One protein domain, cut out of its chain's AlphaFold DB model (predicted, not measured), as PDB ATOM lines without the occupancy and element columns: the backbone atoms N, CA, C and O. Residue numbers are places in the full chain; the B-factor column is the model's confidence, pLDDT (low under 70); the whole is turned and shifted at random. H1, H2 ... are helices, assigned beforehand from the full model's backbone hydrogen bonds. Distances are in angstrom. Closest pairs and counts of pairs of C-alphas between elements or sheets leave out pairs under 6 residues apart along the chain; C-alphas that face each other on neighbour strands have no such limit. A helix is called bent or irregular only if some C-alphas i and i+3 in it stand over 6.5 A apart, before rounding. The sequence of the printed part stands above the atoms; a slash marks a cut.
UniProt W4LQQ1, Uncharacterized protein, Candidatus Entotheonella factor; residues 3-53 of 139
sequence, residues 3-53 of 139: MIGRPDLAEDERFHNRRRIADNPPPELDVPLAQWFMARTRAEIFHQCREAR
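This is residues 3 to 53 of the 139 residues of an uncharacterized protein of Candidatus Entotheonella factor (UniProt W4LQQ1). Four helices that touch one another nowhere make an open arch: the longest, H3, is the span, with H2 beyond its first end and H4 turned off steeply at its last end. The short H1 lies at the same end of the arch as H2, and from it residues 3 to 7 reach back into the hollow of the arch, on the inner side of H3. The part that sticks out at H2's end is residues 16 to 24, and at H4's end it is residues 38 to 44. The printed part has 51 residues with four named helices, H1, H2, H3 and H4 in chain order, no named strand, and the class all helix. It is only just loose, close to compact, with a radius of gyration of the C-alphas of 12.1 A and spans of 31 by 22 by 20 A.

Begin with H3, residues 27 to 38, the longest helix. Go on to H4, residues 42 to 51: the two are close but not clearly touching, and their closest C-alphas, those of Phe 37 and Ile 45, are 7.3 A apart. They run opposite ways at a steep tilt of 67 degrees, only just short of about perpendicular. On the other side of H3 in the chain comes H2, residues 18 to 23, which is apart from H3 and from H4. H1, residues 8 to 11, is apart from H2, H3 and H4. Look along the backbones: in H2 and H4 every O i to N i+4 pair is within hydrogen-bond range, in H3 6 of 8 are, and H1 is too short for such a pair.

Find C-alpha 27 at (121.229, 175.173, 232.517); from there H3 runs 17.3 A to C-alpha 38 at (117.934, 163.698, 220.023). H3 is irregular, but only just: C-alphas 28 and 31 are 6.7 A apart, and its line is a rough one. H4, residues 42 to 51, runs 14.5 A and ends with C-alpha 51 at (134.081, 153.560, 224.206). Turn back to H2, residues 18 to 23, which is 8.8 A from first to last C-alpha. H1, residues 8 to 11, begins with C-alpha 8 at (134.573, 175.252, 226.165) and is 5.5 A long.

The two C-alphas farthest apart are those of Glu 13 and Ala 43, 31.9 A, while those of Met 3 and Arg 53, the first and last printed, are 11.8 A apart. The printed part runs from residue 3 to 53 without a cut. The links H2 to H3 and H3 to H4 are tight, with 3 residues each, and H1 to H2 is a short link of 6 residues; no link is long. The mean pLDDT of the printed part of this model is 90.9, and no printed residue is under 70.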
ATOM      1  N   MET A   3     132.330 165.277 223.873       87.81
ATOM      2  CA  MET A   3     131.333 164.429 223.198       87.81
ATOM      3  C   MET A   3     130.079 165.197 222.757       87.81
ATOM      4  O   MET A   3     129.532 164.901 221.702       87.81
ATOM      5  N   ILE A   4     129.663 166.202 223.531       90.00
ATOM      6  CA  ILE A   4     128.474 167.027 223.268       90.00
ATOM      7  C   ILE A   4     128.808 168.311 222.491       90.00
ATOM      8  O   ILE A   4     128.012 169.241 222.474       90.00
ATOM      9  N   GLY A   5     130.001 168.393 221.886       87.50
ATOM     10  CA  GLY A   5     130.422 169.553 221.096       87.50
ATOM     11  C   GLY A   5     130.657 170.824 221.915       87.50
ATOM     12  O   GLY A   5     130.662 171.913 221.355       87.50
ATOM     13  N   ARG A   6     130.852 170.696 223.234       89.94
ATOM     14  CA  ARG A   6     131.072 171.820 224.155       89.94
ATOM     15  C   ARG A   6     132.394 171.695 224.911       89.94
ATOM     16  O   ARG A   6     132.371 171.521 226.128       89.94
ATOM     17  N   PRO A   7     133.553 171.674 224.225       89.94
ATOM     18  CA  PRO A   7     134.853 171.617 224.895       89.94
ATOM     19  C   PRO A   7     135.113 172.858 225.758       89.94
ATOM     20  O   PRO A   7     135.766 172.741 226.785       89.94
ATOM     21  N   ASP A   8     134.530 174.002 225.402       90.19
ATOM     22  CA  ASP A   8     134.573 175.252 226.165       90.19
ATOM     23  C   ASP A   8     134.061 175.088 227.607       90.19
ATOM     24  O   ASP A   8     134.641 175.636 228.538       90.19
ATOM     25  N   LEU A   9     133.038 174.251 227.818       87.62
ATOM     26  CA  LEU A   9     132.517 173.959 229.158       87.62
ATOM     27  C   LEU A   9     133.475 173.125 230.019       87.62
ATOM     28  O   LEU A   9     133.251 173.002 231.216       87.62
ATOM     29  N   ALA A  10     134.504 172.502 229.435       86.69
ATOM     30  CA  ALA A  10     135.529 171.814 230.220       86.69
ATOM     31  C   ALA A  10     136.493 172.802 230.896       86.69
ATOM     32  O   ALA A  10     137.011 172.500 231.968       86.69
ATOM     33  N   GLU A  11     136.700 173.973 230.291       88.75
ATOM     34  CA  GLU A  11     137.596 175.016 230.802       88.75
ATOM     35  C   GLU A  11     136.907 175.915 231.835       88.75
ATOM     36  O   GLU A  11     137.563 176.511 232.684       88.75
ATOM     37  N   ASP A  12     135.576 175.990 231.803       88.81
ATOM     38  CA  ASP A  12     134.800 176.761 232.768       88.81
ATOM     39  C   ASP A  12     134.850 176.106 234.162       88.81
ATOM     40  O   ASP A  12     134.349 174.996 234.385       88.81
ATOM     41  N   GLU A  13     135.422 176.836 235.127       88.19
ATOM     42  CA  GLU A  13     135.587 176.420 236.524       88.19
ATOM     43  C   GLU A  13     134.277 175.952 237.171       88.19
ATOM     44  O   GLU A  13     134.294 175.140 238.107       88.19
ATOM     45  N   ARG A  14     133.117 176.420 236.677       85.94
ATOM     46  CA  ARG A  14     131.788 175.972 237.120       85.94
ATOM     47  C   ARG A  14     131.619 174.454 236.985       85.94
ATOM     48  O   ARG A  14     130.991 173.845 237.859       85.94
ATOM     49  N   PHE A  15     132.274 173.832 236.005       87.44
ATOM     50  CA  PHE A  15     132.155 172.409 235.680       87.44
ATOM     51  C   PHE A  15     133.303 171.525 236.197       87.44
ATOM     52  O   PHE A  15     133.315 170.319 235.940       87.44
ATOM     53  N   HIS A  16     134.251 172.063 236.970       89.25
ATOM     54  CA  HIS A  16     135.361 171.265 237.522       89.25
ATOM     55  C   HIS A  16     134.961 170.430 238.745       89.25
ATOM     56  O   HIS A  16     135.577 169.405 239.038       89.25
ATOM     57  N   ASN A  17     133.898 170.826 239.451       89.12
ATOM     58  CA  ASN A  17     133.413 170.123 240.635       89.12
ATOM     59  C   ASN A  17     132.128 169.341 240.335       89.12
ATOM     60  O   ASN A  17     131.033 169.902 240.297       89.12
ATOM     61  N   ARG A  18     132.258 168.017 240.203       85.44
ATOM     62  CA  ARG A  18     131.133 167.108 239.928       85.44
ATOM     63  C   ARG A  18     130.005 167.186 240.954       85.44
ATOM     64  O   ARG A  18     128.847 167.084 240.569       85.44
ATOM     65  N   ARG A  19     130.323 167.358 242.241       88.75
ATOM     66  CA  ARG A  19     129.308 167.433 243.299       88.75
ATOM     67  C   ARG A  19     128.483 168.710 243.166       88.75
ATOM     68  O   ARG A  19     127.265 168.638 243.174       88.75
ATOM     69  N   ARG A  20     129.142 169.847 242.925       86.31
ATOM     70  CA  ARG A  20     128.453 171.127 242.701       86.31
ATOM     71  C   ARG A  20     127.533 171.084 241.478       86.31
ATOM     72  O   ARG A  20     126.446 171.635 241.539       86.31
ATOM     73  N   ILE A  21     127.954 170.423 240.395       87.81
ATOM     74  CA  ILE A  21     127.117 170.243 239.195       87.81
ATOM     75  C   ILE A  21     125.885 169.386 239.507       87.81
ATOM     76  O   ILE A  21     124.811 169.671 239.001       87.81
ATOM     77  N   ALA A  22     126.023 168.337 240.321       86.19
ATOM     78  CA  ALA A  22     124.891 167.489 240.689       86.19
ATOM     79  C   ALA A  22     123.889 168.220 241.599       86.19
ATOM     80  O   ALA A  22     122.685 168.091 241.401       86.19
ATOM     81  N   ASP A  23     124.390 168.999 242.561       89.50
ATOM     82  CA  ASP A  23     123.558 169.752 243.507       89.50
ATOM     83  C   ASP A  23     122.889 170.973 242.847       89.50
ATOM     84  O   ASP A  23     121.793 171.371 243.238       89.50
ATOM     85  N   ASN A  24     123.540 171.571 241.843       86.56
ATOM     86  CA  ASN A  24     123.029 172.707 241.080       86.56
ATOM     87  C   ASN A  24     123.407 172.567 239.591       86.56
ATOM     88  O   ASN A  24     124.440 173.109 239.171       86.56
ATOM     89  N   PRO A  25     122.616 171.819 238.799       82.94
ATOM     90  CA  PRO A  25     122.912 171.563 237.394       82.94
ATOM     91  C   PRO A  25     122.858 172.866 236.585       82.94
ATOM     92  O   PRO A  25     121.808 173.510 236.537       82.94
ATOM     93  N   PRO A  26     123.970 173.280 235.946       84.06
ATOM     94  CA  PRO A  26     123.985 174.505 235.157       84.06
ATOM     95  C   PRO A  26     123.107 174.349 233.904       84.06
ATOM     96  O   PRO A  26     123.314 173.390 233.148       84.06
ATOM     97  N   PRO A  27     122.167 175.277 233.640       86.69
ATOM     98  CA  PRO A  27     121.229 175.173 232.517       86.69
ATOM     99  C   PRO A  27     121.926 175.182 231.146       86.69
ATOM    100  O   PRO A  27     121.366 174.737 230.146       86.69
ATOM    101  N   GLU A  28     123.177 175.645 231.071       87.19
ATOM    102  CA  GLU A  28     123.980 175.655 229.847       87.19
ATOM    103  C   GLU A  28     124.297 174.250 229.304       87.19
ATOM    104  O   GLU A  28     124.745 174.134 228.158       87.19
ATOM    105  N   LEU A  29     124.073 173.195 230.098       86.69
ATOM    106  CA  LEU A  29     124.195 171.802 229.662       86.69
ATOM    107  C   LEU A  29     122.928 171.250 229.013       86.69
ATOM    108  O   LEU A  29     123.046 170.350 228.179       86.69
ATOM    109  N   ASP A  30     121.752 171.781 229.341       88.94
ATOM    110  CA  ASP A  30     120.474 171.170 228.963       88.94
ATOM    111  C   ASP A  30     120.288 171.141 227.448       88.94
ATOM    112  O   ASP A  30     120.046 170.084 226.863       88.94
ATOM    113  N   VAL A  31     120.462 172.290 226.787       91.19
ATOM    114  CA  VAL A  31     120.268 172.402 225.334       91.19
ATOM    115  C   VAL A  31     121.289 171.557 224.555       91.19
ATOM    116  O   VAL A  31     120.856 170.763 223.715       91.19
ATOM    117  N   PRO A  32     122.613 171.634 224.818       91.75
ATOM    118  CA  PRO A  32     123.584 170.786 224.126       91.75
ATOM    119  C   PRO A  32     123.376 169.289 224.372       91.75
ATOM    120  O   PRO A  32     123.509 168.499 223.438       91.75
ATOM    121  N   LEU A  33     123.034 168.882 225.603       91.81
ATOM    122  CA  LEU A  33     122.740 167.480 225.908       91.81
ATOM    123  C   LEU A  33     121.502 167.010 225.150       91.81
ATOM    124  O   LEU A  33     121.561 165.975 224.488       91.81
ATOM    125  N   ALA A  34     120.408 167.774 225.192       93.75
ATOM    126  CA  ALA A  34     119.176 167.436 224.492       93.75
ATOM    127  C   ALA A  34     119.410 167.304 222.981       93.75
ATOM    128  O   ALA A  34     119.034 166.295 222.391       93.75
ATOM    129  N   GLN A  35     120.096 168.266 222.359       94.25
ATOM    130  CA  GLN A  35     120.452 168.194 220.939       94.25
ATOM    131  C   GLN A  35     121.309 166.963 220.627       94.25
ATOM    132  O   GLN A  35     121.074 166.273 219.634       94.25
ATOM    133  N   TRP A  36     122.283 166.654 221.485       95.06
ATOM    134  CA  TRP A  36     123.156 165.503 221.294       95.06
ATOM    135  C   TRP A  36     122.407 164.169 221.402       95.06
ATOM    136  O   TRP A  36     122.624 163.288 220.564       95.06
ATOM    137  N   PHE A  37     121.518 164.031 222.390       94.56
ATOM    138  CA  PHE A  37     120.698 162.834 222.581       94.56
ATOM    139  C   PHE A  37     119.650 162.672 221.474       94.56
ATOM    140  O   PHE A  37     119.490 161.572 220.961       94.56
ATOM    141  N   MET A  38     118.979 163.750 221.057       96.12
ATOM    142  CA  MET A  38     117.934 163.698 220.023       96.12
ATOM    143  C   MET A  38     118.473 163.380 218.624       96.12
ATOM    144  O   MET A  38     117.739 162.866 217.785       96.12
ATOM    145  N   ALA A  39     119.750 163.664 218.363       96.44
ATOM    146  CA  ALA A  39     120.392 163.378 217.083       96.44
ATOM    147  C   ALA A  39     120.880 161.923 216.938       96.44
ATOM    148  O   ALA A  39     121.476 161.591 215.915       96.44
ATOM    149  N   ARG A  40     120.708 161.071 217.958       96.38
ATOM    150  CA  ARG A  40     121.269 159.713 218.000       96.38
ATOM    151  C   ARG A  40     120.254 158.715 218.526       96.38
ATOM    152  O   ARG A  40     119.429 159.008 219.384       96.38
ATOM    153  N   THR A  41     120.366 157.483 218.063       97.38
ATOM    154  CA  THR A  41     119.642 156.360 218.646       97.38
ATOM    155  C   THR A  41     120.230 155.979 220.007       97.38
ATOM    156  O   THR A  41     121.420 156.160 220.284       97.38
ATOM    157  N   ARG A  42     119.407 155.345 220.851       95.81
ATOM    158  CA  ARG A  42     119.828 154.768 222.141       95.81
ATOM    159  C   ARG A  42     121.057 153.856 222.002       95.81
ATOM    160  O   ARG A  42     121.926 153.865 222.871       95.81
ATOM    161  N   ALA A  43     121.128 153.074 220.922       94.81
ATOM    162  CA  ALA A  43     122.232 152.153 220.664       94.81
ATOM    163  C   ALA A  43     123.538 152.904 220.364       94.81
ATOM    164  O   ALA A  43     124.564 152.616 220.976       94.81
ATOM    165  N   GLU A  44     123.496 153.905 219.482       96.38
ATOM    166  CA  GLU A  44     124.662 154.738 219.166       96.38
ATOM    167  C   GLU A  44     125.184 155.465 220.404       96.38
ATOM    168  O   GLU A  44     126.388 155.457 220.652       96.38
ATOM    169  N   ILE A  45     124.277 156.033 221.209       96.31
ATOM    170  CA  ILE A  45     124.615 156.677 222.484       96.31
ATOM    171  C   ILE A  45     125.346 155.689 223.395       96.31
ATOM    172  O   ILE A  45     126.442 155.983 223.868       96.31
ATOM    173  N   PHE A  46     124.771 154.503 223.615       95.50
ATOM    174  CA  PHE A  46     125.365 153.488 224.480       95.50
ATOM    175  C   PHE A  46     126.766 153.079 224.011       95.50
ATOM    176  O   PHE A  46     127.695 153.050 224.818       95.50
ATOM    177  N   HIS A  47     126.944 152.813 222.716       95.12
ATOM    178  CA  HIS A  47     128.242 152.424 222.168       95.12
ATOM    179  C   HIS A  47     129.278 153.554 222.266       95.12
ATOM    180  O   HIS A  47     130.379 153.311 222.755       95.12
ATOM    181  N   GLN A  48     128.929 154.791 221.900       95.12
ATOM    182  CA  GLN A  48     129.840 155.942 221.999       95.12
ATOM    183  C   GLN A  48     130.258 156.221 223.449       95.12
ATOM    184  O   GLN A  48     131.440 156.413 223.739       95.12
ATOM    185  N   CYS A  49     129.304 156.206 224.381       95.00
ATOM    186  CA  CYS A  49     129.587 156.393 225.799       95.00
ATOM    187  C   CYS A  49     130.438 155.254 226.373       95.00
ATOM    188  O   CYS A  49     131.346 155.521 227.159       95.00
ATOM    189  N   ARG A  50     130.192 154.003 225.962       94.62
ATOM    190  CA  ARG A  50     130.982 152.843 226.391       94.62
ATOM    191  C   ARG A  50     132.445 152.958 225.955       94.62
ATOM    192  O   ARG A  50     133.320 152.760 226.797       94.62
ATOM    193  N   GLU A  51     132.712 153.323 224.702       95.88
ATOM    194  CA  GLU A  51     134.081 153.560 224.206       95.88
ATOM    195  C   GLU A  51     134.773 154.695 224.977       95.88
ATOM    196  O   GLU A  51     135.940 154.594 225.352       95.88
ATOM    197  N   ALA A  52     134.021 155.741 225.325       95.06
ATOM    198  CA  ALA A  52     134.503 156.846 226.151       95.06
ATOM    199  C   ALA A  52     134.560 156.536 227.663       95.06
ATOM    200  O   ALA A  52     134.877 157.427 228.452       95.06
ATOM    201  N   ARG A  53     134.247 155.301 228.085       94.81
ATOM    202  CA  ARG A  53     134.195 154.862 229.495       94.81
ATOM    203  C   ARG A  53     133.252 155.698 230.372       94.81
ATOM    204  O   ARG A  53     133.502 155.890 231.563       94.81
TER     205      ARG A  53